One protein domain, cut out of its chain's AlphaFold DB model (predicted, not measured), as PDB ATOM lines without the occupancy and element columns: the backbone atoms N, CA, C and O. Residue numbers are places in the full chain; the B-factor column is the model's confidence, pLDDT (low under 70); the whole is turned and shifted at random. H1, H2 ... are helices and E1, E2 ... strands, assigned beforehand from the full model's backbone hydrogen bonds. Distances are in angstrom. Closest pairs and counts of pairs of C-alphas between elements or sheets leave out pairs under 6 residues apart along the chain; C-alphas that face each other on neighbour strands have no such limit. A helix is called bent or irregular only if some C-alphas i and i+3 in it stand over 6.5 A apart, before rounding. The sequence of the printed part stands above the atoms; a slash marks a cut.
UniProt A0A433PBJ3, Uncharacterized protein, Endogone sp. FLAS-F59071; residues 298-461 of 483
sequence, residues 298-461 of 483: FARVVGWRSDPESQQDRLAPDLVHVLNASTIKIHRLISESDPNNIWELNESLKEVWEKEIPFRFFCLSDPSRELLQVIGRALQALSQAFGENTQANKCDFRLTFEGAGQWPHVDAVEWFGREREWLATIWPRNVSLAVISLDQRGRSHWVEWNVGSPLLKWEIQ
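What this domain is: This is residues 298 to 461 of the 483 residues of an uncharacterized protein of Endogone sp. FLAS-F59071 (UniProt A0A433PBJ3). A strongly twisted five-stranded sheet has H3 and H4 on one face, making two layers, and H3 joins the helical hairpin of H1 and H2 in a three-helix bundle, up and down, each helix running against the one before. The printed part has 164 residues, of mixed class, in the order E1 H1 H2 E2 H3 E3 H4 E4 E5. The mixed sheet runs E1 E2 E3 E4 E5, with E5 antiparallel. The whole is compact, radius of gyration of the C-alphas 17.0 A, spanning 56 by 37 by 26 A.

How they stand to each other: E1, residues 298 to 302, E2, 360 to 363, E3, 397 to 403, and E4, 431 to 438, are parallel neighbours in turn, with N 300 and O 360 at 3.0 A, N 361 and O 400 at 2.8 A, and N 399 and O 432 at 2.8 A within hydrogen-bond range. E5, residues 444 to 450, forms a hairpin with E4, N 433 to O 449 being 2.8 A. H4, residues 409 to 426, runs along the strands at a height over the sheet of 9.4 A, its C-alpha 409 being 5.0 A from C-alpha 437; it is irregular, C-alphas 418 and 421 being 7.1 A apart. The hub H3, residues 369 to 387, touches H4 with residues 372 to 377 alone, at a steep tilt of 54 degrees; C-alphas 376 and 426 are closest, 6.2 A. H1, residues 316 to 336, touches H3 at a shallow tilt of 20 degrees, the same way; C-alphas 327 and 378 are closest, 5.0 A. H2, residues 342 to 356, touches H1 at 5 degrees, a shallow tilt, opposite ways; C-alphas 326 and 356 are closest, 6.7 A. Each O i to N i+4 pair is within hydrogen-bond range in H1, H2 and H3, and 10 of 14 in H4. Three strand-helix-strand units, parallel neighbour strands with helices between, have right-handed crossovers: E1, H1 H2, E2; E2, H3, E3; E3, H4, E4.

Where its parts are: E1 begins at C-alpha 298, (0.799, -27.893, -51.320), and E5 ends at C-alpha 450, (18.864, -17.117, -46.628). H1 is 30.1 A long, H3 25.8 A and E4 23.5 A.

The domain as a whole: The C-alphas of Asn 340 and Arg 441 are farthest apart, 56.5 A. The printed part has no cut; the link E1 to H1 is long. Mean pLDDT of the printed part is 70.8, with 58 residues under 70, among them 298 to 318.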
ATOM      1  N   PHE A 298       1.406 -29.097 -51.872       48.94
ATOM      2  CA  PHE A 298       0.799 -27.893 -51.320       48.94
ATOM      3  C   PHE A 298       1.203 -27.742 -49.857       48.94
ATOM      4  O   PHE A 298       1.572 -26.648 -49.447       48.94
ATOM      5  N   ALA A 299       1.220 -28.844 -49.104       53.28
ATOM      6  CA  ALA A 299       1.829 -28.899 -47.787       53.28
ATOM      7  C   ALA A 299       2.096 -30.343 -47.338       53.28
ATOM      8  O   ALA A 299       1.247 -31.229 -47.493       53.28
ATOM      9  N   ARG A 300       3.247 -30.557 -46.696       66.38
ATOM     10  CA  ARG A 300       3.454 -31.675 -45.764       66.38
ATOM     11  C   ARG A 300       3.036 -31.262 -44.372       66.38
ATOM     12  O   ARG A 300       3.470 -30.214 -43.908       66.38
ATOM     13  N   VAL A 301       2.246 -32.087 -43.702       60.03
ATOM     14  CA  VAL A 301       1.851 -31.809 -42.320       60.03
ATOM     15  C   VAL A 301       2.968 -32.246 -41.377       60.03
ATOM     16  O   VAL A 301       3.472 -33.361 -41.495       60.03
ATOM     17  N   VAL A 302       3.364 -31.361 -40.465       61.91
ATOM     18  CA  VAL A 302       4.401 -31.606 -39.452       61.91
ATOM     19  C   VAL A 302       3.808 -31.355 -38.071       61.91
ATOM     20  O   VAL A 302       3.180 -30.316 -37.860       61.91
ATOM     21  N   GLY A 303       4.032 -32.271 -37.124       51.72
ATOM     22  CA  GLY A 303       3.707 -32.025 -35.721       51.72
ATOM     23  C   GLY A 303       2.308 -32.434 -35.258       51.72
ATOM     24  O   GLY A 303       1.818 -31.875 -34.278       51.72
ATOM     25  N   TRP A 304       1.640 -33.392 -35.912       53.75
ATOM     26  CA  TRP A 304       0.347 -33.876 -35.409       53.75
ATOM     27  C   TRP A 304       0.535 -34.659 -34.101       53.75
ATOM     28  O   TRP A 304       1.013 -35.797 -34.094       53.75
ATOM     29  N   ARG A 305       0.130 -34.052 -32.981       48.56
ATOM     30  CA  ARG A 305      -0.007 -34.734 -31.691       48.56
ATOM     31  C   ARG A 305      -1.353 -35.449 -31.675       48.56
ATOM     32  O   ARG A 305      -2.386 -34.817 -31.489       48.56
ATOM     33  N   SER A 306      -1.355 -36.769 -31.855       39.62
ATOM     34  CA  SER A 306      -2.585 -37.567 -31.721       39.62
ATOM     35  C   SER A 306      -3.125 -37.602 -30.287       39.62
ATOM     36  O   SER A 306      -4.254 -38.031 -30.076       39.62
ATOM     37  N   ASP A 307      -2.308 -37.200 -29.311       45.66
ATOM     38  CA  ASP A 307      -2.621 -37.211 -27.888       45.66
ATOM     39  C   ASP A 307      -1.791 -36.109 -27.194       45.66
ATOM     40  O   ASP A 307      -0.574 -36.062 -27.411       45.66
ATOM     41  N   PRO A 308      -2.393 -35.213 -26.390       46.56
ATOM     42  CA  PRO A 308      -1.666 -34.227 -25.589       46.56
ATOM     43  C   PRO A 308      -0.571 -34.835 -24.699       46.56
ATOM     44  O   PRO A 308       0.400 -34.145 -24.384       46.56
ATOM     45  N   GLU A 309      -0.700 -36.115 -24.326       41.22
ATOM     46  CA  GLU A 309       0.263 -36.827 -23.478       41.22
ATOM     47  C   GLU A 309       1.354 -37.585 -24.260       41.22
ATOM     48  O   GLU A 309       2.437 -37.830 -23.722       41.22
ATOM     49  N   SER A 310       1.139 -37.917 -25.541       43.28
ATOM     50  CA  SER A 310       2.165 -38.578 -26.365       43.28
ATOM     51  C   SER A 310       2.998 -37.544 -27.128       43.28
ATOM     52  O   SER A 310       2.540 -36.913 -28.079       43.28
ATOM     53  N   GLN A 311       4.271 -37.420 -26.748       41.88
ATOM     54  CA  GLN A 311       5.228 -36.484 -27.351       41.88
ATOM     55  C   GLN A 311       5.736 -36.881 -28.754       41.88
ATOM     56  O   GLN A 311       6.622 -36.210 -29.281       41.88
ATOM     57  N   GLN A 312       5.241 -37.963 -29.366       44.75
ATOM     58  CA  GLN A 312       5.787 -38.475 -30.628       44.75
ATOM     59  C   GLN A 312       4.905 -38.146 -31.834       44.75
ATOM     60  O   GLN A 312       3.759 -38.580 -31.933       44.75
ATOM     61  N   ASP A 313       5.495 -37.418 -32.782       54.31
ATOM     62  CA  ASP A 313       4.954 -37.215 -34.123       54.31
ATOM     63  C   ASP A 313       4.991 -38.550 -34.889       54.31
ATOM     64  O   ASP A 313       6.063 -39.088 -35.170       54.31
ATOM     65  N   ARG A 314       3.817 -39.108 -35.215       56.09
ATOM     66  CA  ARG A 314       3.704 -40.366 -35.977       56.09
ATOM     67  C   ARG A 314       4.083 -40.220 -37.453       56.09
ATOM     68  O   ARG A 314       4.362 -41.229 -38.091       56.09
ATOM     69  N   LEU A 315       4.081 -39.003 -37.997       56.91
ATOM     70  CA  LEU A 315       4.281 -38.722 -39.423       56.91
ATOM     71  C   LEU A 315       5.736 -38.351 -39.744       56.91
ATOM     72  O   LEU A 315       6.190 -38.546 -40.876       56.91
ATOM     73  N   ALA A 316       6.491 -37.872 -38.751       63.88
ATOM     74  CA  ALA A 316       7.910 -37.562 -38.903       63.88
ATOM     75  C   ALA A 316       8.772 -38.775 -39.328       63.88
ATOM     76  O   ALA A 316       9.569 -38.605 -40.253       63.88
ATOM     77  N   PRO A 317       8.618 -39.995 -38.764       65.75
ATOM     78  CA  PRO A 317       9.422 -41.156 -39.164       65.75
ATOM     79  C   PRO A 317       9.223 -41.572 -40.628       65.75
ATOM     80  O   PRO A 317      10.193 -41.885 -41.318       65.75
ATOM     81  N   ASP A 318       7.985 -41.527 -41.126       66.69
ATOM     82  CA  ASP A 318       7.665 -41.861 -42.519       66.69
ATOM     83  C   ASP A 318       8.304 -40.854 -43.483       66.69
ATOM     84  O   ASP A 318       8.914 -41.234 -44.485       66.69
ATOM     85  N   LEU A 319       8.221 -39.560 -43.161       71.38
ATOM     86  CA  LEU A 319       8.847 -38.507 -43.955       71.38
ATOM     87  C   LEU A 319      10.379 -38.608 -43.933       71.38
ATOM     88  O   LEU A 319      11.023 -38.480 -44.974       71.38
ATOM     89  N   VAL A 320      10.962 -38.897 -42.768       77.06
ATOM     90  CA  VAL A 320      12.395 -39.175 -42.614       77.06
ATOM     91  C   VAL A 320      12.817 -40.358 -43.489       77.06
ATOM     92  O   VAL A 320      13.833 -40.281 -44.182       77.06
ATOM     93  N   HIS A 321      12.035 -41.439 -43.511       75.56
ATOM     94  CA  HIS A 321      12.316 -42.597 -44.355       75.56
ATOM     95  C   HIS A 321      12.290 -42.243 -45.848       75.56
ATOM     96  O   HIS A 321      13.231 -42.578 -46.571       75.56
ATOM     97  N   VAL A 322      11.258 -41.520 -46.299       73.38
ATOM     98  CA  VAL A 322      11.121 -41.076 -47.696       73.38
ATOM     99  C   VAL A 322      12.300 -40.198 -48.111       73.38
ATOM    100  O   VAL A 322      12.955 -40.492 -49.106       73.38
ATOM    101  N   LEU A 323      12.632 -39.170 -47.329       79.69
ATOM    102  CA  LEU A 323      13.722 -38.249 -47.657       79.69
ATOM    103  C   LEU A 323      15.097 -38.934 -47.669       79.69
ATOM    104  O   LEU A 323      15.931 -38.635 -48.528       79.69
ATOM    105  N   ASN A 324      15.341 -39.883 -46.760       82.19
ATOM    106  CA  ASN A 324      16.558 -40.696 -46.788       82.19
ATOM    107  C   ASN A 324      16.625 -41.557 -48.060       82.19
ATOM    108  O   ASN A 324      17.668 -41.607 -48.713       82.19
ATOM    109  N   ALA A 325      15.516 -42.195 -48.450       79.44
ATOM    110  CA  ALA A 325      15.445 -42.974 -49.683       79.44
ATOM    111  C   ALA A 325      15.688 -42.099 -50.928       79.44
ATOM    112  O   ALA A 325      16.461 -42.489 -51.806       79.44
ATOM    113  N   SER A 326      15.108 -40.897 -50.977       79.88
ATOM    114  CA  SER A 326      15.340 -39.923 -52.050       79.88
ATOM    115  C   SER A 326      16.793 -39.456 -52.098       79.88
ATOM    116  O   SER A 326      17.374 -39.380 -53.177       79.88
ATOM    117  N   THR A 327      17.425 -39.228 -50.943       84.44
ATOM    118  CA  THR A 327      18.853 -38.868 -50.856       84.44
ATOM    119  C   THR A 327      19.737 -39.968 -51.452       84.44
ATOM    120  O   THR A 327      20.594 -39.697 -52.292       84.44
ATOM    121  N   ILE A 328      19.489 -41.232 -51.088       84.44
ATOM    122  CA  ILE A 328      20.198 -42.391 -51.656       84.44
ATOM    123  C   ILE A 328      19.972 -42.472 -53.171       84.44
ATOM    124  O   ILE A 328      20.912 -42.711 -53.929       84.44
ATOM    125  N   LYS A 329      18.734 -42.250 -53.624       84.19
ATOM    126  CA  LYS A 329      18.376 -42.249 -55.044       84.19
ATOM    127  C   LYS A 329      19.121 -41.161 -55.822       84.19
ATOM    128  O   LYS A 329      19.622 -41.457 -56.901       84.19
ATOM    129  N   ILE A 330      19.240 -39.949 -55.280       83.81
ATOM    130  CA  ILE A 330      20.000 -38.845 -55.891       83.81
ATOM    131  C   ILE A 330      21.470 -39.233 -56.051       83.81
ATOM    132  O   ILE A 330      21.999 -39.161 -57.157       83.81
ATOM    133  N   HIS A 331      22.116 -39.715 -54.986       84.50
ATOM    134  CA  HIS A 331      23.516 -40.144 -55.066       84.50
ATOM    135  C   HIS A 331      23.724 -41.261 -56.087       84.50
ATOM    136  O   HIS A 331      24.685 -41.229 -56.854       84.50
ATOM    137  N   ARG A 332      22.794 -42.219 -56.135       85.00
ATOM    138  CA  ARG A 332      22.820 -43.297 -57.115       85.00
ATOM    139  C   ARG A 332      22.735 -42.762 -58.545       85.00
ATOM    140  O   ARG A 332      23.576 -43.134 -59.357       85.00
ATOM    141  N   LEU A 333      21.783 -41.864 -58.823       84.56
ATOM    142  CA  LEU A 333      21.629 -41.223 -60.134       84.56
ATOM    143  C   LEU A 333      22.916 -40.522 -60.573       84.56
ATOM    144  O   LEU A 333      23.335 -40.707 -61.707       84.56
ATOM    145  N   ILE A 334      23.572 -39.785 -59.674       81.75
ATOM    146  CA  ILE A 334      24.852 -39.125 -59.968       81.75
ATOM    147  C   ILE A 334      25.926 -40.170 -60.301       81.75
ATOM    148  O   ILE A 334      26.569 -40.080 -61.342       81.75
ATOM    149  N   SER A 335      26.094 -41.191 -59.455       82.50
ATOM    150  CA  SER A 335      27.161 -42.191 -59.614       82.50
ATOM    151  C   SER A 335      27.009 -43.101 -60.837       82.50
ATOM    152  O   SER A 335      28.008 -43.552 -61.390       82.50
ATOM    153  N   GLU A 336      25.771 -43.393 -61.242       83.12
ATOM    154  CA  GLU A 336      25.455 -44.289 -62.363       83.12
ATOM    155  C   GLU A 336      25.262 -43.523 -63.685       83.12
ATOM    156  O   GLU A 336      25.099 -44.149 -64.733       83.12
ATOM    157  N   SER A 337      25.264 -42.185 -63.656       78.56
ATOM    158  CA  SER A 337      25.072 -41.363 -64.852       78.56
ATOM    159  C   SER A 337      26.303 -41.332 -65.757       78.56
ATOM    160  O   SER A 337      27.442 -41.286 -65.293       78.56
ATOM    161  N   ASP A 338      26.066 -41.333 -67.072       76.44
ATOM    162  CA  ASP A 338      27.118 -41.091 -68.061       76.44
ATOM    163  C   ASP A 338      27.550 -39.615 -67.977       76.44
ATOM    164  O   ASP A 338      26.709 -38.734 -68.194       76.44
ATOM    165  N   PRO A 339      28.841 -39.319 -67.726       74.19
ATOM    166  CA  PRO A 339      29.359 -37.951 -67.692       74.19
ATOM    167  C   PRO A 339      29.067 -37.140 -68.963       74.19
ATOM    168  O   PRO A 339      29.044 -35.912 -68.921       74.19
ATOM    169  N   ASN A 340      28.829 -37.804 -70.099       75.31
ATOM    170  CA  ASN A 340      28.518 -37.154 -71.371       75.31
ATOM    171  C   ASN A 340      27.018 -36.873 -71.568       75.31
ATOM    172  O   ASN A 340      26.648 -36.190 -72.522       75.31
ATOM    173  N   ASN A 341      26.149 -37.373 -70.684       78.50
ATOM    174  CA  ASN A 341      24.694 -37.240 -70.780       78.50
ATOM    175  C   ASN A 341      24.106 -36.487 -69.574       78.50
ATOM    176  O   ASN A 341      23.181 -36.930 -68.892       78.50
ATOM    177  N   ILE A 342      24.647 -35.292 -69.338       76.06
ATOM    178  CA  ILE A 342      24.242 -34.376 -68.259       76.06
ATOM    179  C   ILE A 342      22.749 -34.012 -68.349       76.06
ATOM    180  O   ILE A 342      22.096 -33.780 -67.334       76.06
ATOM    181  N   TRP A 343      22.183 -33.977 -69.559       76.38
ATOM    182  CA  TRP A 343      20.773 -33.650 -69.764       76.38
ATOM    183  C   TRP A 343      19.833 -34.690 -69.136       76.38
ATOM    184  O   TRP A 343      18.905 -34.315 -68.423       76.38
ATOM    185  N   GLU A 344      20.094 -35.985 -69.338       78.25
ATOM    186  CA  GLU A 344      19.272 -37.061 -68.768       78.25
ATOM    187  C   GLU A 344      19.392 -37.133 -67.239       78.25
ATOM    188  O   GLU A 344      18.394 -37.349 -66.542       78.25
ATOM    189  N   LEU A 345      20.593 -36.875 -66.709       80.00
ATOM    190  CA  LEU A 345      20.805 -36.725 -65.271       80.00
ATOM    191  C   LEU A 345      19.968 -35.563 -64.716       80.00
ATOM    192  O   LEU A 345      19.257 -35.745 -63.730       80.00
ATOM    193  N   ASN A 346      19.995 -34.396 -65.364       75.94
ATOM    194  CA  ASN A 346      19.239 -33.223 -64.925       75.94
ATOM    195  C   ASN A 346      17.725 -33.459 -64.937       75.94
ATOM    196  O   ASN A 346      17.055 -33.086 -63.976       75.94
ATOM    197  N   GLU A 347      17.183 -34.105 -65.970       75.94
ATOM    198  CA  GLU A 347      15.758 -34.463 -66.013       75.94
ATOM    199  C   GLU A 347      15.391 -35.470 -64.911       75.94
ATOM    200  O   GLU A 347      14.369 -35.318 -64.241       75.94
ATOM    201  N   SER A 348      16.253 -36.457 -64.649       78.88
ATOM    202  CA  SER A 348      16.035 -37.447 -63.585       78.88
ATOM    203  C   SER A 348      16.096 -36.827 -62.185       78.88
ATOM    204  O   SER A 348      15.273 -37.136 -61.320       78.88
ATOM    205  N   LEU A 349      17.049 -35.920 -61.952       78.50
ATOM    206  CA  LEU A 349      17.163 -35.163 -60.704       78.50
ATOM    207  C   LEU A 349      15.978 -34.221 -60.519       78.50
ATOM    208  O   LEU A 349      15.442 -34.134 -59.417       78.50
ATOM    209  N   LYS A 350      15.532 -33.563 -61.596       72.75
ATOM    210  CA  LYS A 350      14.332 -32.726 -61.598       72.75
ATOM    211  C   LYS A 350      13.079 -33.538 -61.261       72.75
ATOM    212  O   LYS A 350      12.240 -33.072 -60.501       72.75
ATOM    213  N   GLU A 351      12.973 -34.779 -61.733       73.25
ATOM    214  CA  GLU A 351      11.860 -35.655 -61.359       73.25
ATOM    215  C   GLU A 351      11.850 -35.969 -59.853       73.25
ATOM    216  O   GLU A 351      10.791 -35.918 -59.226       73.25
ATOM    217  N   VAL A 352      13.009 -36.279 -59.258       73.38
ATOM    218  CA  VAL A 352      13.117 -36.507 -57.803       73.38
ATOM    219  C   VAL A 352      12.803 -35.224 -57.030       73.38
ATOM    220  O   VAL A 352      12.026 -35.250 -56.076       73.38
ATOM    221  N   TRP A 353      13.363 -34.105 -57.485       72.12
ATOM    222  CA  TRP A 353      13.148 -32.763 -56.955       72.12
ATOM    223  C   TRP A 353      11.664 -32.394 -56.886       72.12
ATOM    224  O   TRP A 353      11.179 -32.011 -55.827       72.12
ATOM    225  N   GLU A 354      10.923 -32.548 -57.984       65.00
ATOM    226  CA  GLU A 354       9.519 -32.128 -58.063       65.00
ATOM    227  C   GLU A 354       8.554 -33.085 -57.351       65.00
ATOM    228  O   GLU A 354       7.464 -32.676 -56.950       65.00
ATOM    229  N   LYS A 355       8.908 -34.371 -57.221       65.94
ATOM    230  CA  LYS A 355       7.955 -35.406 -56.777       65.94
ATOM    231  C   LYS A 355       8.179 -35.921 -55.367       65.94
ATOM    232  O   LYS A 355       7.224 -36.406 -54.759       65.94
ATOM    233  N   GLU A 356       9.412 -35.894 -54.875       71.62
ATOM    234  CA  GLU A 356       9.772 -36.595 -53.640       71.62
ATOM    235  C   GLU A 356      10.166 -35.651 -52.503       71.62
ATOM    236  O   GLU A 356      10.016 -36.022 -51.339       71.62
ATOM    237  N   ILE A 357      10.626 -34.434 -52.816       72.31
ATOM    238  CA  ILE A 357      11.140 -33.499 -51.814       72.31
ATOM    239  C   ILE A 357      10.137 -32.353 -51.595       72.31
ATOM    240  O   ILE A 357       9.873 -31.572 -52.508       72.31
ATOM    241  N   PRO A 358       9.562 -32.229 -50.387       71.81
ATOM    242  CA  PRO A 358       8.642 -31.157 -50.050       71.81
ATOM    243  C   PRO A 358       9.375 -29.836 -49.807       71.81
ATOM    244  O   PRO A 358      10.322 -29.768 -49.026       71.81
ATOM    245  N   PHE A 359       8.864 -28.760 -50.407       71.44
ATOM    246  CA  PHE A 359       9.334 -27.383 -50.178       71.44
ATOM    247  C   PHE A 359       8.378 -26.552 -49.322       71.44
ATOM    248  O   PHE A 359       8.668 -25.395 -49.018       71.44
ATOM    249  N   ARG A 360       7.242 -27.129 -48.922       74.25
ATOM    250  CA  ARG A 360       6.268 -26.490 -48.041       74.25
ATOM    251  C   ARG A 360       5.789 -27.440 -46.958       74.25
ATOM    252  O   ARG A 360       5.343 -28.551 -47.245       74.25
ATOM    253  N   PHE A 361       5.846 -26.959 -45.728       75.38
ATOM    254  CA  PHE A 361       5.464 -27.672 -44.525       75.38
ATOM    255  C   PHE A 361       4.371 -26.873 -43.821       75.38
ATOM    256  O   PHE A 361       4.576 -25.705 -43.514       75.38
ATOM    257  N   PHE A 362       3.218 -27.491 -43.596       74.06
ATOM    258  CA  PHE A 362       2.176 -26.977 -42.719       74.06
ATOM    259  C   PHE A 362       2.429 -27.535 -41.321       74.06
ATOM    260  O   PHE A 362       2.317 -28.737 -41.079       74.06
ATOM    261  N   CYS A 363       2.858 -26.663 -40.428       71.75
ATOM    262  CA  CYS A 363       3.377 -27.002 -39.120       71.75
ATOM    263  C   CYS A 363       2.320 -26.721 -38.060       71.75
ATOM    264  O   CYS A 363       1.876 -25.589 -37.883       71.75
ATOM    265  N   LEU A 364       1.951 -27.773 -37.340       69.06
ATOM    266  CA  LEU A 364       1.108 -27.707 -36.149       69.06
ATOM    267  C   LEU A 364       1.938 -27.698 -34.860       69.06
ATOM    268  O   LEU A 364       1.415 -27.424 -33.787       69.06
ATOM    269  N   SER A 365       3.233 -27.992 -34.968       71.44
ATOM    270  CA  SER A 365       4.222 -27.830 -33.909       71.44
ATOM    271  C   SER A 365       5.603 -27.564 -34.507       71.44
ATOM    272  O   SER A 365       5.804 -27.707 -35.716       71.44
ATOM    273  N   ASP A 366       6.571 -27.279 -33.635       76.94
ATOM    274  CA  ASP A 366       7.988 -27.203 -33.986       76.94
ATOM    275  C   ASP A 366       8.443 -28.463 -34.755       76.94
ATOM    276  O   ASP A 366       8.305 -29.582 -34.240       76.94
ATOM    277  N   PRO A 367       9.017 -28.315 -35.963       78.50
ATOM    278  CA  PRO A 367       9.676 -29.407 -36.668       78.50
ATOM    279  C   PRO A 367      10.826 -30.001 -35.848       78.50
ATOM    280  O   PRO A 367      11.663 -29.271 -35.306       78.50
ATOM    281  N   SER A 368      10.911 -31.332 -35.795       78.75
ATOM    282  CA  SER A 368      11.983 -32.017 -35.069       78.75
ATOM    283  C   SER A 368      13.345 -31.812 -35.741       78.75
ATOM    284  O   SER A 368      13.461 -31.736 -36.967       78.75
ATOM    285  N   ARG A 369      14.423 -31.784 -34.943       84.00
ATOM    286  CA  ARG A 369      15.790 -31.698 -35.486       84.00
ATOM    287  C   ARG A 369      16.141 -32.873 -36.392       84.00
ATOM    288  O   ARG A 369      16.874 -32.679 -37.352       84.00
ATOM    289  N   GLU A 370      15.622 -34.066 -36.118       84.06
ATOM    290  CA  GLU A 370      15.821 -35.231 -36.985       84.06
ATOM    291  C   GLU A 370      15.271 -34.973 -38.393       84.06
ATOM    292  O   GLU A 370      15.990 -35.143 -39.379       84.06
ATOM    293  N   LEU A 371      14.038 -34.462 -38.489       82.88
ATOM    294  CA  LEU A 371      13.435 -34.093 -39.765       82.88
ATOM    295  C   LEU A 371      14.262 -33.012 -40.480       82.88
ATOM    296  O   LEU A 371      14.592 -33.159 -41.656       82.88
ATOM    297  N   LEU A 372      14.654 -31.954 -39.763       86.88
ATOM    298  CA  LEU A 372      15.457 -30.857 -40.317       86.88
ATOM    299  C   LEU A 372      16.838 -31.320 -40.810       86.88
ATOM    300  O   LEU A 372      17.314 -30.834 -41.840       86.88
ATOM    301  N   GLN A 373      17.482 -32.267 -40.118       88.00
ATOM    302  CA  GLN A 373      18.743 -32.867 -40.567       88.00
ATOM    303  C   GLN A 373      18.565 -33.607 -41.889       88.00
ATOM    304  O   GLN A 373      19.381 -33.459 -42.798       88.00
ATOM    305  N   VAL A 374      17.508 -34.408 -41.999       85.44
ATOM    306  CA  VAL A 374      17.266 -35.239 -43.178       85.44
ATOM    307  C   VAL A 374      16.864 -34.380 -44.383       85.44
ATOM    308  O   VAL A 374      17.364 -34.615 -45.482       85.44
ATOM    309  N   ILE A 375      16.069 -33.323 -44.173       86.88
ATOM    310  CA  ILE A 375      15.812 -32.291 -45.190       86.88
ATOM    311  C   ILE A 375      17.136 -31.676 -45.664       86.88
ATOM    312  O   ILE A 375      17.397 -31.632 -46.864       86.88
ATOM    313  N   GLY A 376      17.996 -31.253 -44.732       87.88
ATOM    314  CA  GLY A 376      19.299 -30.664 -45.050       87.88
ATOM    315  C   GLY A 376      20.168 -31.572 -45.921       87.88
ATOM    316  O   GLY A 376      20.707 -31.119 -46.930       87.88
ATOM    317  N   ARG A 377      20.239 -32.869 -45.590       88.12
ATOM    318  CA  ARG A 377      20.974 -33.875 -46.380       88.12
ATOM    319  C   ARG A 377      20.418 -34.022 -47.794       88.12
ATOM    320  O   ARG A 377      21.198 -34.030 -48.744       88.12
ATOM    321  N   ALA A 378      19.096 -34.096 -47.941       85.38
ATOM    322  CA  ALA A 378      18.456 -34.198 -49.252       85.38
ATOM    323  C   ALA A 378      18.752 -32.960 -50.120       85.38
ATOM    324  O   ALA A 378      19.145 -33.091 -51.279       85.38
ATOM    325  N   LEU A 379      18.637 -31.757 -49.544       85.25
ATOM    326  CA  LEU A 379      18.961 -30.497 -50.223       85.25
ATOM    327  C   LEU A 379      20.443 -30.402 -50.587       85.25
ATOM    328  O   LEU A 379      20.782 -29.906 -51.657       85.25
ATOM    329  N   GLN A 380      21.334 -30.892 -49.726       86.50
ATOM    330  CA  GLN A 380      22.766 -30.903 -49.996       86.50
ATOM    331  C   GLN A 380      23.115 -31.848 -51.148       86.50
ATOM    332  O   GLN A 380      23.859 -31.444 -52.041       86.50
ATOM    333  N   ALA A 381      22.539 -33.054 -51.172       83.69
ATOM    334  CA  ALA A 381      22.719 -34.002 -52.268       83.69
ATOM    335  C   ALA A 381      22.255 -33.408 -53.608       83.69
ATOM    336  O   ALA A 381      22.969 -33.492 -54.604       83.69
ATOM    337  N   LEU A 382      21.104 -32.727 -53.625       80.19
ATOM    338  CA  LEU A 382      20.625 -32.002 -54.806       80.19
ATOM    339  C   LEU A 382      21.540 -30.841 -55.190       80.19
ATOM    340  O   LEU A 382      21.863 -30.671 -56.363       80.19
ATOM    341  N   SER A 383      21.967 -30.034 -54.219       80.31
ATOM    342  CA  SER A 383      22.835 -28.886 -54.475       80.31
ATOM    343  C   SER A 383      24.173 -29.309 -55.073       80.31
ATOM    344  O   SER A 383      24.694 -28.593 -55.922       80.31
ATOM    345  N   GLN A 384      24.728 -30.442 -54.641       77.69
ATOM    346  CA  GLN A 384      25.931 -31.027 -55.236       77.69
ATOM    347  C   GLN A 384      25.656 -31.476 -56.674       77.69
ATOM    348  O   GLN A 384      26.380 -31.082 -57.586       77.69
ATOM    349  N   ALA A 385      24.552 -32.195 -56.888       74.44
ATOM    350  CA  ALA A 385      24.158 -32.695 -58.201       74.44
ATOM    351  C   ALA A 385      24.005 -31.579 -59.253       74.44
ATOM    352  O   ALA A 385      24.458 -31.721 -60.388       74.44
ATOM    353  N   PHE A 386      23.394 -30.452 -58.870       71.12
ATOM    354  CA  PHE A 386      23.205 -29.298 -59.756       71.12
ATOM    355  C   PHE A 386      24.438 -28.379 -59.836       71.12
ATOM    356  O   PHE A 386      24.660 -27.744 -60.868       71.12
ATOM    357  N   GLY A 387      25.242 -28.300 -58.770       57.50
ATOM    358  CA  GLY A 387      26.382 -27.385 -58.646       57.50
ATOM    359  C   GLY A 387      27.685 -27.858 -59.298       57.50
ATOM    360  O   GLY A 387      28.516 -27.019 -59.635       57.50
ATOM    361  N   GLU A 388      27.874 -29.162 -59.516       52.81
ATOM    362  CA  GLU A 388      29.098 -29.695 -60.145       52.81
ATOM    363  C   GLU A 388      29.070 -29.642 -61.684       52.81
ATOM    364  O   GLU A 388      30.123 -29.579 -62.316       52.81
ATOM    365  N   ASN A 389      27.883 -29.593 -62.304       50.47
ATOM    366  CA  ASN A 389      27.725 -29.812 -63.750       50.47
ATOM    367  C   ASN A 389      27.394 -28.570 -64.592       50.47
ATOM    368  O   ASN A 389      27.291 -28.676 -65.815       50.47
ATOM    369  N   THR A 390      27.232 -27.382 -64.004       45.00
ATOM    370  CA  THR A 390      26.934 -26.173 -64.790       45.00
ATOM    371  C   THR A 390      27.612 -24.924 -64.236       45.00
ATOM    372  O   THR A 390      27.594 -24.663 -63.041       45.00
ATOM    373  N   GLN A 391      28.111 -24.060 -65.131       41.66
ATOM    374  CA  GLN A 391      28.469 -22.660 -64.828       41.66
ATOM    375  C   GLN A 391      27.266 -21.816 -64.334       41.66
ATOM    376  O   GLN A 391      27.396 -20.614 -64.101       41.66
ATOM    377  N   ALA A 392      26.093 -22.431 -64.147       39.03
ATOM    378  CA  ALA A 392      24.911 -21.855 -63.532       39.03
ATOM    379  C   ALA A 392      25.008 -21.971 -62.004       39.03
ATOM    380  O   ALA A 392      24.316 -22.751 -61.353       39.03
ATOM    381  N   ASN A 393      25.872 -21.146 -61.414       39.44
ATOM    382  CA  ASN A 393      25.739 -20.804 -60.006       39.44
ATOM    383  C   ASN A 393      24.300 -20.325 -59.738       39.44
ATOM    384  O   ASN A 393      23.860 -19.365 -60.373       39.44
ATOM    385  N   LYS A 394      23.658 -20.946 -58.733       51.12
ATOM    386  CA  LYS A 394      22.355 -20.634 -58.099       51.12
ATOM    387  C   LYS A 394      21.168 -21.496 -58.536       51.12
ATOM    388  O   LYS A 394      20.181 -21.002 -59.074       51.12
ATOM    389  N   CYS A 395      21.203 -22.781 -58.194       56.25
ATOM    390  CA  CYS A 395      19.954 -23.431 -57.803       56.25
ATOM    391  C   CYS A 395      19.617 -22.912 -56.393       56.25
ATOM    392  O   CYS A 395      20.233 -23.353 -55.423       56.25
ATOM    393  N   ASP A 396      18.759 -21.895 -56.294       69.44
ATOM    394  CA  ASP A 396      18.316 -21.346 -55.008       69.44
ATOM    395  C   ASP A 396      17.112 -22.163 -54.514       69.44
ATOM    396  O   ASP A 396      16.044 -22.182 -55.130       69.44
ATOM    397  N   PHE A 397      17.296 -22.876 -53.405       75.81
ATOM    398  CA  PHE A 397      16.263 -23.693 -52.776       75.81
ATOM    399  C   PHE A 397      15.401 -22.794 -51.897       75.81
ATOM    400  O   PHE A 397      15.942 -22.050 -51.088       75.81
ATOM    401  N   ARG A 398      14.071 -22.873 -51.979       76.94
ATOM    402  CA  ARG A 398      13.192 -22.130 -51.065       76.94
ATOM    403  C   ARG A 398      12.266 -23.071 -50.316       76.94
ATOM    404  O   ARG A 398      11.407 -23.693 -50.929       76.94
ATOM    405  N   LEU A 399      12.430 -23.146 -48.999       78.56
ATOM    406  CA  LEU A 399      11.590 -23.933 -48.102       78.56
ATOM    407  C   LEU A 399      10.665 -23.014 -47.319       78.56
ATOM    408  O   LEU A 399      11.093 -21.975 -46.831       78.56
ATOM    409  N   THR A 400       9.400 -23.399 -47.192       75.38
ATOM    410  CA  THR A 400       8.380 -22.635 -46.471       75.38
ATOM    411  C   THR A 400       7.809 -23.469 -45.331       75.38
ATOM    412  O   THR A 400       7.338 -24.576 -45.568       75.38
ATOM    413  N   PHE A 401       7.818 -22.929 -44.119       77.12
ATOM    414  CA  PHE A 401       7.143 -23.479 -42.948       77.12
ATOM    415  C   PHE A 401       5.969 -22.566 -42.604       77.12
ATOM    416  O   PHE A 401       6.139 -21.363 -42.428       77.12
ATOM    417  N   GLU A 402       4.769 -23.115 -42.561       72.44
ATOM    418  CA  GLU A 402       3.530 -22.372 -42.383       72.44
ATOM    419  C   GLU A 402       2.829 -22.841 -41.117       72.44
ATOM    420  O   GLU A 402       2.435 -23.999 -41.024       72.44
ATOM    421  N   GLY A 403       2.684 -21.937 -40.153       64.81
ATOM    422  CA  GLY A 403       1.969 -22.158 -38.903       64.81
ATOM    423  C   GLY A 403       0.748 -21.270 -38.823       64.81
ATOM    424  O   GLY A 403       0.871 -20.072 -38.569       64.81
ATOM    425  N   ALA A 404      -0.431 -21.836 -39.047       56.47
ATOM    426  CA  ALA A 404      -1.687 -21.129 -38.852       56.47
ATOM    427  C   ALA A 404      -2.455 -21.798 -37.698       56.47
ATOM    428  O   ALA A 404      -2.511 -23.028 -37.613       56.47
ATOM    429  N   GLY A 405      -2.937 -20.981 -36.754       60.28
ATOM    430  CA  GLY A 405      -3.786 -21.405 -35.635       60.28
ATOM    431  C   GLY A 405      -3.048 -22.141 -34.515       60.28
ATOM    432  O   GLY A 405      -2.955 -21.627 -33.403       60.28
ATOM    433  N   GLN A 406      -2.519 -23.332 -34.807       59.81
ATOM    434  CA  GLN A 406      -1.892 -24.250 -33.839       59.81
ATOM    435  C   GLN A 406      -0.382 -24.029 -33.650       59.81
ATOM    436  O   GLN A 406       0.178 -24.479 -32.655       59.81
ATOM    437  N   TRP A 407       0.274 -23.302 -34.561       69.75
ATOM    438  CA  TRP A 407       1.660 -22.846 -34.401       69.75
ATOM    439  C   TRP A 407       1.708 -21.309 -34.481       69.75
ATOM    440  O   TRP A 407       1.827 -20.746 -35.573       69.75
ATOM    441  N   PRO A 408       1.514 -20.614 -33.343       69.88
ATOM    442  CA  PRO A 408       1.422 -19.157 -33.284       69.88
ATOM    443  C   PRO A 408       2.650 -18.445 -33.859       69.88
ATOM    444  O   PRO A 408       3.772 -18.928 -33.745       69.88
ATOM    445  N   HIS A 409       2.456 -17.232 -34.394       73.50
ATOM    446  CA  HIS A 409       3.551 -16.417 -34.944       73.50
ATOM    447  C   HIS A 409       4.743 -16.256 -33.989       73.50
ATOM    448  O   HIS A 409       5.887 -16.357 -34.422       73.50
ATOM    449  N   VAL A 410       4.482 -16.006 -32.702       74.38
ATOM    450  CA  VAL A 410       5.539 -15.810 -31.696       74.38
ATOM    451  C   VAL A 410       6.377 -17.078 -31.551       74.38
ATOM    452  O   VAL A 410       7.597 -17.005 -31.676       74.38
ATOM    453  N   ASP A 411       5.722 -18.228 -31.405       74.69
ATOM    454  CA  ASP A 411       6.374 -19.528 -31.244       74.69
ATOM    455  C   ASP A 411       7.153 -19.918 -32.508       74.69
ATOM    456  O   ASP A 411       8.297 -20.360 -32.427       74.69
ATOM    457  N   ALA A 412       6.582 -19.678 -33.693       73.62
ATOM    458  CA  ALA A 412       7.237 -19.960 -34.967       73.62
ATOM    459  C   ALA A 412       8.493 -19.099 -35.180       73.62
ATOM    460  O   ALA A 412       9.524 -19.587 -35.649       73.62
ATOM    461  N   VAL A 413       8.438 -17.815 -34.816       76.81
ATOM    462  CA  VAL A 413       9.589 -16.905 -34.897       76.81
ATOM    463  C   VAL A 413      10.640 -17.235 -33.837       76.81
ATOM    464  O   VAL A 413      11.835 -17.169 -34.134       76.81
ATOM    465  N   GLU A 414      10.230 -17.614 -32.627       79.56
ATOM    466  CA  GLU A 414      11.137 -18.036 -31.558       79.56
ATOM    467  C   GLU A 414      11.856 -19.342 -31.915       79.56
ATOM    468  O   GLU A 414      13.088 -19.400 -31.850       79.56
ATOM    469  N   TRP A 415      11.118 -20.356 -32.382       84.50
ATOM    470  CA  TRP A 415      11.678 -21.593 -32.934       84.50
ATOM    471  C   TRP A 415      12.690 -21.285 -34.032       84.50
ATOM    472  O   TRP A 415      13.818 -21.784 -34.003       84.50
ATOM    473  N   PHE A 416      12.321 -20.416 -34.972       80.81
ATOM    474  CA  PHE A 416      13.200 -20.057 -36.072       80.81
ATOM    475  C   PHE A 416      14.481 -19.386 -35.578       80.81
ATOM    476  O   PHE A 416      15.572 -19.762 -36.000       80.81
ATOM    477  N   GLY A 417      14.366 -18.439 -34.644       78.62
ATOM    478  CA  GLY A 417      15.508 -17.790 -34.006       78.62
ATOM    479  C   GLY A 417      16.439 -18.788 -33.312       78.62
ATOM    480  O   GLY A 417      17.656 -18.693 -33.481       78.62
ATOM    481  N   ARG A 418      15.871 -19.768 -32.597       84.81
ATOM    482  CA  ARG A 418      16.598 -20.822 -31.876       84.81
ATOM    483  C   ARG A 418      17.325 -21.791 -32.809       84.81
ATOM    484  O   ARG A 418      18.478 -22.133 -32.557       84.81
ATOM    485  N   GLU A 419      16.669 -22.258 -33.869       84.62
ATOM    486  CA  GLU A 419      17.226 -23.299 -34.745       84.62
ATOM    487  C   GLU A 419      18.143 -22.744 -35.844       84.62
ATOM    488  O   GLU A 419      18.973 -23.481 -36.372       84.62
ATOM    489  N   ARG A 420      18.052 -21.450 -36.179       78.94
ATOM    490  CA  ARG A 420      18.786 -20.823 -37.293       78.94
ATOM    491  C   ARG A 420      20.295 -21.065 -37.269       78.94
ATOM    492  O   ARG A 420      20.872 -21.396 -38.302       78.94
ATOM    493  N   GLU A 421      20.943 -20.870 -36.121       81.69
ATOM    494  CA  GLU A 421      22.401 -21.033 -36.007       81.69
ATOM    495  C   GLU A 421      22.818 -22.474 -36.273       81.69
ATOM    496  O   GLU A 421      23.773 -22.730 -37.002       81.69
ATOM    497  N   TRP A 422      22.050 -23.414 -35.733       87.88
ATOM    498  CA  TRP A 422      22.274 -24.828 -35.953       87.88
ATOM    499  C   TRP A 422      22.002 -25.216 -37.414       87.88
ATOM    500  O   TRP A 422      22.847 -25.864 -38.030       87.88
ATOM    501  N   LEU A 423      20.906 -24.743 -38.016       86.94
ATOM    502  CA  LEU A 423      20.585 -24.968 -39.432       86.94
ATOM    503  C   LEU A 423      21.696 -24.463 -40.362       86.94
ATOM    504  O   LEU A 423      22.050 -25.156 -41.312       86.94
ATOM    505  N   ALA A 424      22.312 -23.317 -40.060       84.69
ATOM    506  CA  ALA A 424      23.427 -22.780 -40.843       84.69
ATOM    507  C   ALA A 424      24.663 -23.699 -40.885       84.69
ATOM    508  O   ALA A 424      25.484 -23.575 -41.795       84.69
ATOM    509  N   THR A 425      24.804 -24.620 -39.926       85.25
ATOM    510  CA  THR A 425      25.907 -25.598 -39.904       85.25
ATOM    511  C   THR A 425      25.646 -26.833 -40.762       85.25
ATOM    512  O   THR A 425      26.599 -27.502 -41.157       85.25
ATOM    513  N   ILE A 426      24.378 -27.141 -41.057       85.88
ATOM    514  CA  ILE A 426      23.976 -28.399 -41.706       85.88
ATOM    515  C   ILE A 426      23.276 -28.212 -43.054       85.88
ATOM    516  O   ILE A 426      23.170 -29.173 -43.812       85.88
ATOM    517  N   TRP A 427      22.761 -27.021 -43.358       88.94
ATOM    518  CA  TRP A 427      22.048 -26.751 -44.605       88.94
ATOM    519  C   TRP A 427      22.943 -26.050 -45.632       88.94
ATOM    520  O   TRP A 427      23.826 -25.268 -45.265       88.94
ATOM    521  N   PRO A 428      22.724 -26.296 -46.936       87.12
ATOM    522  CA  PRO A 428      23.495 -25.633 -47.975       87.12
ATOM    523  C   PRO A 428      23.154 -24.133 -48.062       87.12
ATOM    524  O   PRO A 428      22.036 -23.695 -47.792       87.12
ATOM    525  N   ARG A 429      24.152 -23.317 -48.425       84.81
ATOM    526  CA  ARG A 429      24.085 -21.840 -48.352       84.81
ATOM    527  C   ARG A 429      23.084 -21.198 -49.312       84.81
ATOM    528  O   ARG A 429      22.651 -20.079 -49.079       84.81
ATOM    529  N   ASN A 430      22.740 -21.882 -50.390       80.88
ATOM    530  CA  ASN A 430      21.759 -21.465 -51.392       80.88
ATOM    531  C   ASN A 430      20.311 -21.792 -50.991       80.88
ATOM    532  O   ASN A 430      19.420 -21.741 -51.833       80.88
ATOM    533  N   VAL A 431      20.058 -22.131 -49.723       83.44
ATOM    534  CA  VAL A 431      18.703 -22.330 -49.206       83.44
ATOM    535  C   VAL A 431      18.173 -21.044 -48.582       83.44
ATOM    536  O   VAL A 431      18.810 -20.444 -47.719       83.44
ATOM    537  N   SER A 432      16.970 -20.656 -48.981       81.62
ATOM    538  CA  SER A 432      16.122 -19.673 -48.321       81.62
ATOM    539  C   SER A 432      15.028 -20.386 -47.530       81.62
ATOM    540  O   SER A 432      14.315 -21.238 -48.057       81.62
ATOM    541  N   LEU A 433      14.888 -20.028 -46.260       81.06
ATOM    542  CA  LEU A 433      13.823 -20.475 -45.377       81.06
ATOM    543  C   LEU A 433      12.825 -19.341 -45.204       81.06
ATOM    544  O   LEU A 433      13.203 -18.237 -44.821       81.06
ATOM    545  N   ALA A 434      11.558 -19.633 -45.446       77.19
ATOM    546  CA  ALA A 434      10.436 -18.756 -45.181       77.19
ATOM    547  C   ALA A 434       9.580 -19.348 -44.056       77.19
ATOM    548  O   ALA A 434       9.246 -20.529 -44.090       77.19
ATOM    549  N   VAL A 435       9.195 -18.524 -43.088       75.00
ATOM    550  CA  VAL A 435       8.196 -18.842 -42.066       75.00
ATOM    551  C   VAL A 435       6.987 -17.942 -42.293       75.00
ATOM    552  O   VAL A 435       7.128 -16.718 -42.346       75.00
ATOM    553  N   ILE A 436       5.812 -18.544 -42.452       71.44
ATOM    554  CA  ILE A 436       4.525 -17.864 -42.632       71.44
ATOM    555  C   ILE A 436       3.662 -18.171 -41.411       71.44
ATOM    556  O   ILE A 436       3.559 -19.323 -41.006       71.44
ATOM    557  N   SER A 437       3.053 -17.153 -40.806       67.19
ATOM    558  CA  SER A 437       2.185 -17.344 -39.635       67.19
ATOM    559  C   SER A 437       1.142 -16.244 -39.479       67.19
ATOM    560  O   SER A 437       1.228 -15.202 -40.129       67.19
ATOM    561  N   LEU A 438       0.145 -16.479 -38.621       62.12
ATOM    562  CA  LEU A 438      -0.890 -15.503 -38.275       62.12
ATOM    563  C   LEU A 438      -0.644 -14.918 -36.878       62.12
ATOM    564  O   LEU A 438      -0.311 -15.642 -35.937       62.12
ATOM    565  N   ASP A 439      -0.824 -13.604 -36.724       62.56
ATOM    566  CA  ASP A 439      -0.907 -12.998 -35.392       62.56
ATOM    567  C   ASP A 439      -2.291 -13.203 -34.757       62.56
ATOM    568  O   ASP A 439      -3.253 -13.609 -35.406       62.56
ATOM    569  N   GLN A 440      -2.412 -12.854 -33.475       61.28
ATOM    570  CA  GLN A 440      -3.664 -12.943 -32.707       61.28
ATOM    571  C   GLN A 440      -4.832 -12.135 -33.306       61.28
ATOM    572  O   GLN A 440      -5.966 -12.263 -32.853       61.28
ATOM    573  N   ARG A 441      -4.573 -11.270 -34.296       62.94
ATOM    574  CA  ARG A 441      -5.578 -10.464 -35.003       62.94
ATOM    575  C   ARG A 441      -5.876 -11.012 -36.403       62.94
ATOM    576  O   ARG A 441      -6.530 -10.325 -37.183       62.94
ATOM    577  N   GLY A 442      -5.378 -12.206 -36.734       59.12
ATOM    578  CA  GLY A 442      -5.575 -12.860 -38.027       59.12
ATOM    579  C   GLY A 442      -4.775 -12.235 -39.172       59.12
ATOM    580  O   GLY A 442      -5.099 -12.463 -40.337       59.12
ATOM    581  N   ARG A 443      -3.746 -11.422 -38.887       62.91
ATOM    582  CA  ARG A 443      -2.883 -10.850 -39.932       62.91
ATOM    583  C   ARG A 443      -1.742 -11.806 -40.246       62.91
ATOM    584  O   ARG A 443      -1.080 -12.290 -39.333       62.91
ATOM    585  N   SER A 444      -1.490 -12.014 -41.536       59.00
ATOM    586  CA  SER A 444      -0.380 -12.841 -42.013       59.00
ATOM    587  C   SER A 444       0.955 -12.106 -41.921       59.00
ATOM    588  O   SER A 444       1.084 -10.960 -42.362       59.00
ATOM    589  N   HIS A 445       1.938 -12.793 -41.348       66.19
ATOM    590  CA  HIS A 445       3.323 -12.373 -41.211       66.19
ATOM    591  C   HIS A 445       4.227 -13.366 -41.927       66.19
ATOM    592  O   HIS A 445       4.027 -14.579 -41.849       66.19
ATOM    593  N   TRP A 446       5.242 -12.835 -42.601       69.56
ATOM    594  CA  TRP A 446       6.214 -13.619 -43.345       69.56
ATOM    595  C   TRP A 446       7.630 -13.167 -42.985       69.56
ATOM    596  O   TRP A 446       7.980 -11.989 -43.085       69.56
ATOM    597  N   VAL A 447       8.432 -14.130 -42.546       71.69
ATOM    598  CA  VAL A 447       9.861 -13.992 -42.270       71.69
ATOM    599  C   VAL A 447      10.633 -14.842 -43.273       71.69
ATOM    600  O   VAL A 447      10.343 -16.025 -43.401       71.69
ATOM    601  N   GLU A 448      11.615 -14.275 -43.972       78.19
ATOM    602  CA  GLU A 448      12.529 -15.028 -44.845       78.19
ATOM    603  C   GLU A 448      13.985 -14.820 -44.411       78.19
ATOM    604  O   GLU A 448      14.400 -13.711 -44.071       78.19
ATOM    605  N   TRP A 449      14.773 -15.894 -44.433       82.94
ATOM    606  CA  TRP A 449      16.217 -15.869 -44.214       82.94
ATOM    607  C   TRP A 449      16.905 -16.794 -45.205       82.94
ATOM    608  O   TRP A 449      16.488 -17.929 -45.416       82.94
ATOM    609  N   ASN A 450      18.001 -16.318 -45.779       82.38
ATOM    610  CA  ASN A 450      18.864 -17.117 -46.628       82.38
ATOM    611  C   ASN A 450      20.063 -17.625 -45.819       82.38
ATOM    612  O   ASN A 450      20.765 -16.826 -45.196       82.38
ATOM    613  N   VAL A 451      20.321 -18.934 -45.862       82.44
ATOM    614  CA  VAL A 451      21.367 -19.605 -45.072       82.44
ATOM    615  C   VAL A 451      22.754 -19.018 -45.336       82.44
ATOM    616  O   VAL A 451      23.561 -18.878 -44.419       82.44
ATOM    617  N   GLY A 452      23.039 -18.632 -46.580       73.06
ATOM    618  CA  GLY A 452      24.300 -18.009 -46.975       73.06
ATOM    619  C   GLY A 452      24.442 -16.541 -46.568       73.06
ATOM    620  O   GLY A 452      25.521 -15.973 -46.741       73.06
ATOM    621  N   SER A 453      23.386 -15.910 -46.045       73.75
ATOM    622  CA  SER A 453      23.400 -14.500 -45.657       73.75
ATOM    623  C   SER A 453      23.835 -14.298 -44.201       73.75
ATOM    624  O   SER A 453      23.421 -15.051 -43.316       73.75
ATOM    625  N   PRO A 454      24.632 -13.247 -43.913       60.75
ATOM    626  CA  PRO A 454      25.037 -12.921 -42.551       60.75
ATOM    627  C   PRO A 454      23.821 -12.606 -41.668       60.75
ATOM    628  O   PRO A 454      22.855 -11.981 -42.108       60.75
ATOM    629  N   LEU A 455      23.918 -12.992 -40.391       52.16
ATOM    630  CA  LEU A 455      22.845 -13.043 -39.380       52.16
ATOM    631  C   LEU A 455      22.080 -11.721 -39.126       52.16
ATOM    632  O   LEU A 455      21.078 -11.728 -38.408       52.16
ATOM    633  N   LEU A 456      22.553 -10.606 -39.695       46.34
ATOM    634  CA  LEU A 456      22.087  -9.234 -39.469       46.34
ATOM    635  C   LEU A 456      20.980  -8.761 -40.429       46.34
ATOM    636  O   LEU A 456      20.354  -7.741 -40.147       46.34
ATOM    637  N   LYS A 457      20.720  -9.449 -41.550       42.59
ATOM    638  CA  LYS A 457      19.675  -9.037 -42.507       42.59
ATOM    639  C   LYS A 457      18.400  -9.859 -42.329       42.59
ATOM    640  O   LYS A 457      18.300 -10.973 -42.829       42.59
ATOM    641  N   TRP A 458      17.430  -9.272 -41.634       45.53
ATOM    642  CA  TRP A 458      16.023  -9.652 -41.729       45.53
ATOM    643  C   TRP A 458      15.372  -8.799 -42.819       45.53
ATOM    644  O   TRP A 458      15.435  -7.572 -42.742       45.53
ATOM    645  N   GLU A 459      14.710  -9.415 -43.794       42.16
ATOM    646  CA  GLU A 459      13.675  -8.731 -44.569       42.16
ATOM    647  C   GLU A 459      12.318  -9.233 -44.080       42.16
ATOM    648  O   GLU A 459      11.821 -10.273 -44.502       42.16
ATOM    649  N   ILE A 460      11.705  -8.486 -43.158       43.06
ATOM    650  CA  ILE A 460      10.267  -8.609 -42.917       43.06
ATOM    651  C   ILE A 460       9.592  -7.986 -44.139       43.06
ATOM    652  O   ILE A 460       9.494  -6.755 -44.241       43.06
ATOM    653  N   GLN A 461       9.151  -8.810 -45.092       39.47
ATOM    654  CA  GLN A 461       8.297  -8.325 -46.171       39.47
ATOM    655  C   GLN A 461       6.920  -8.018 -45.580       39.47
ATOM    656  O   GLN A 461       6.128  -8.900 -45.258       39.47
TER     657      GLN A 461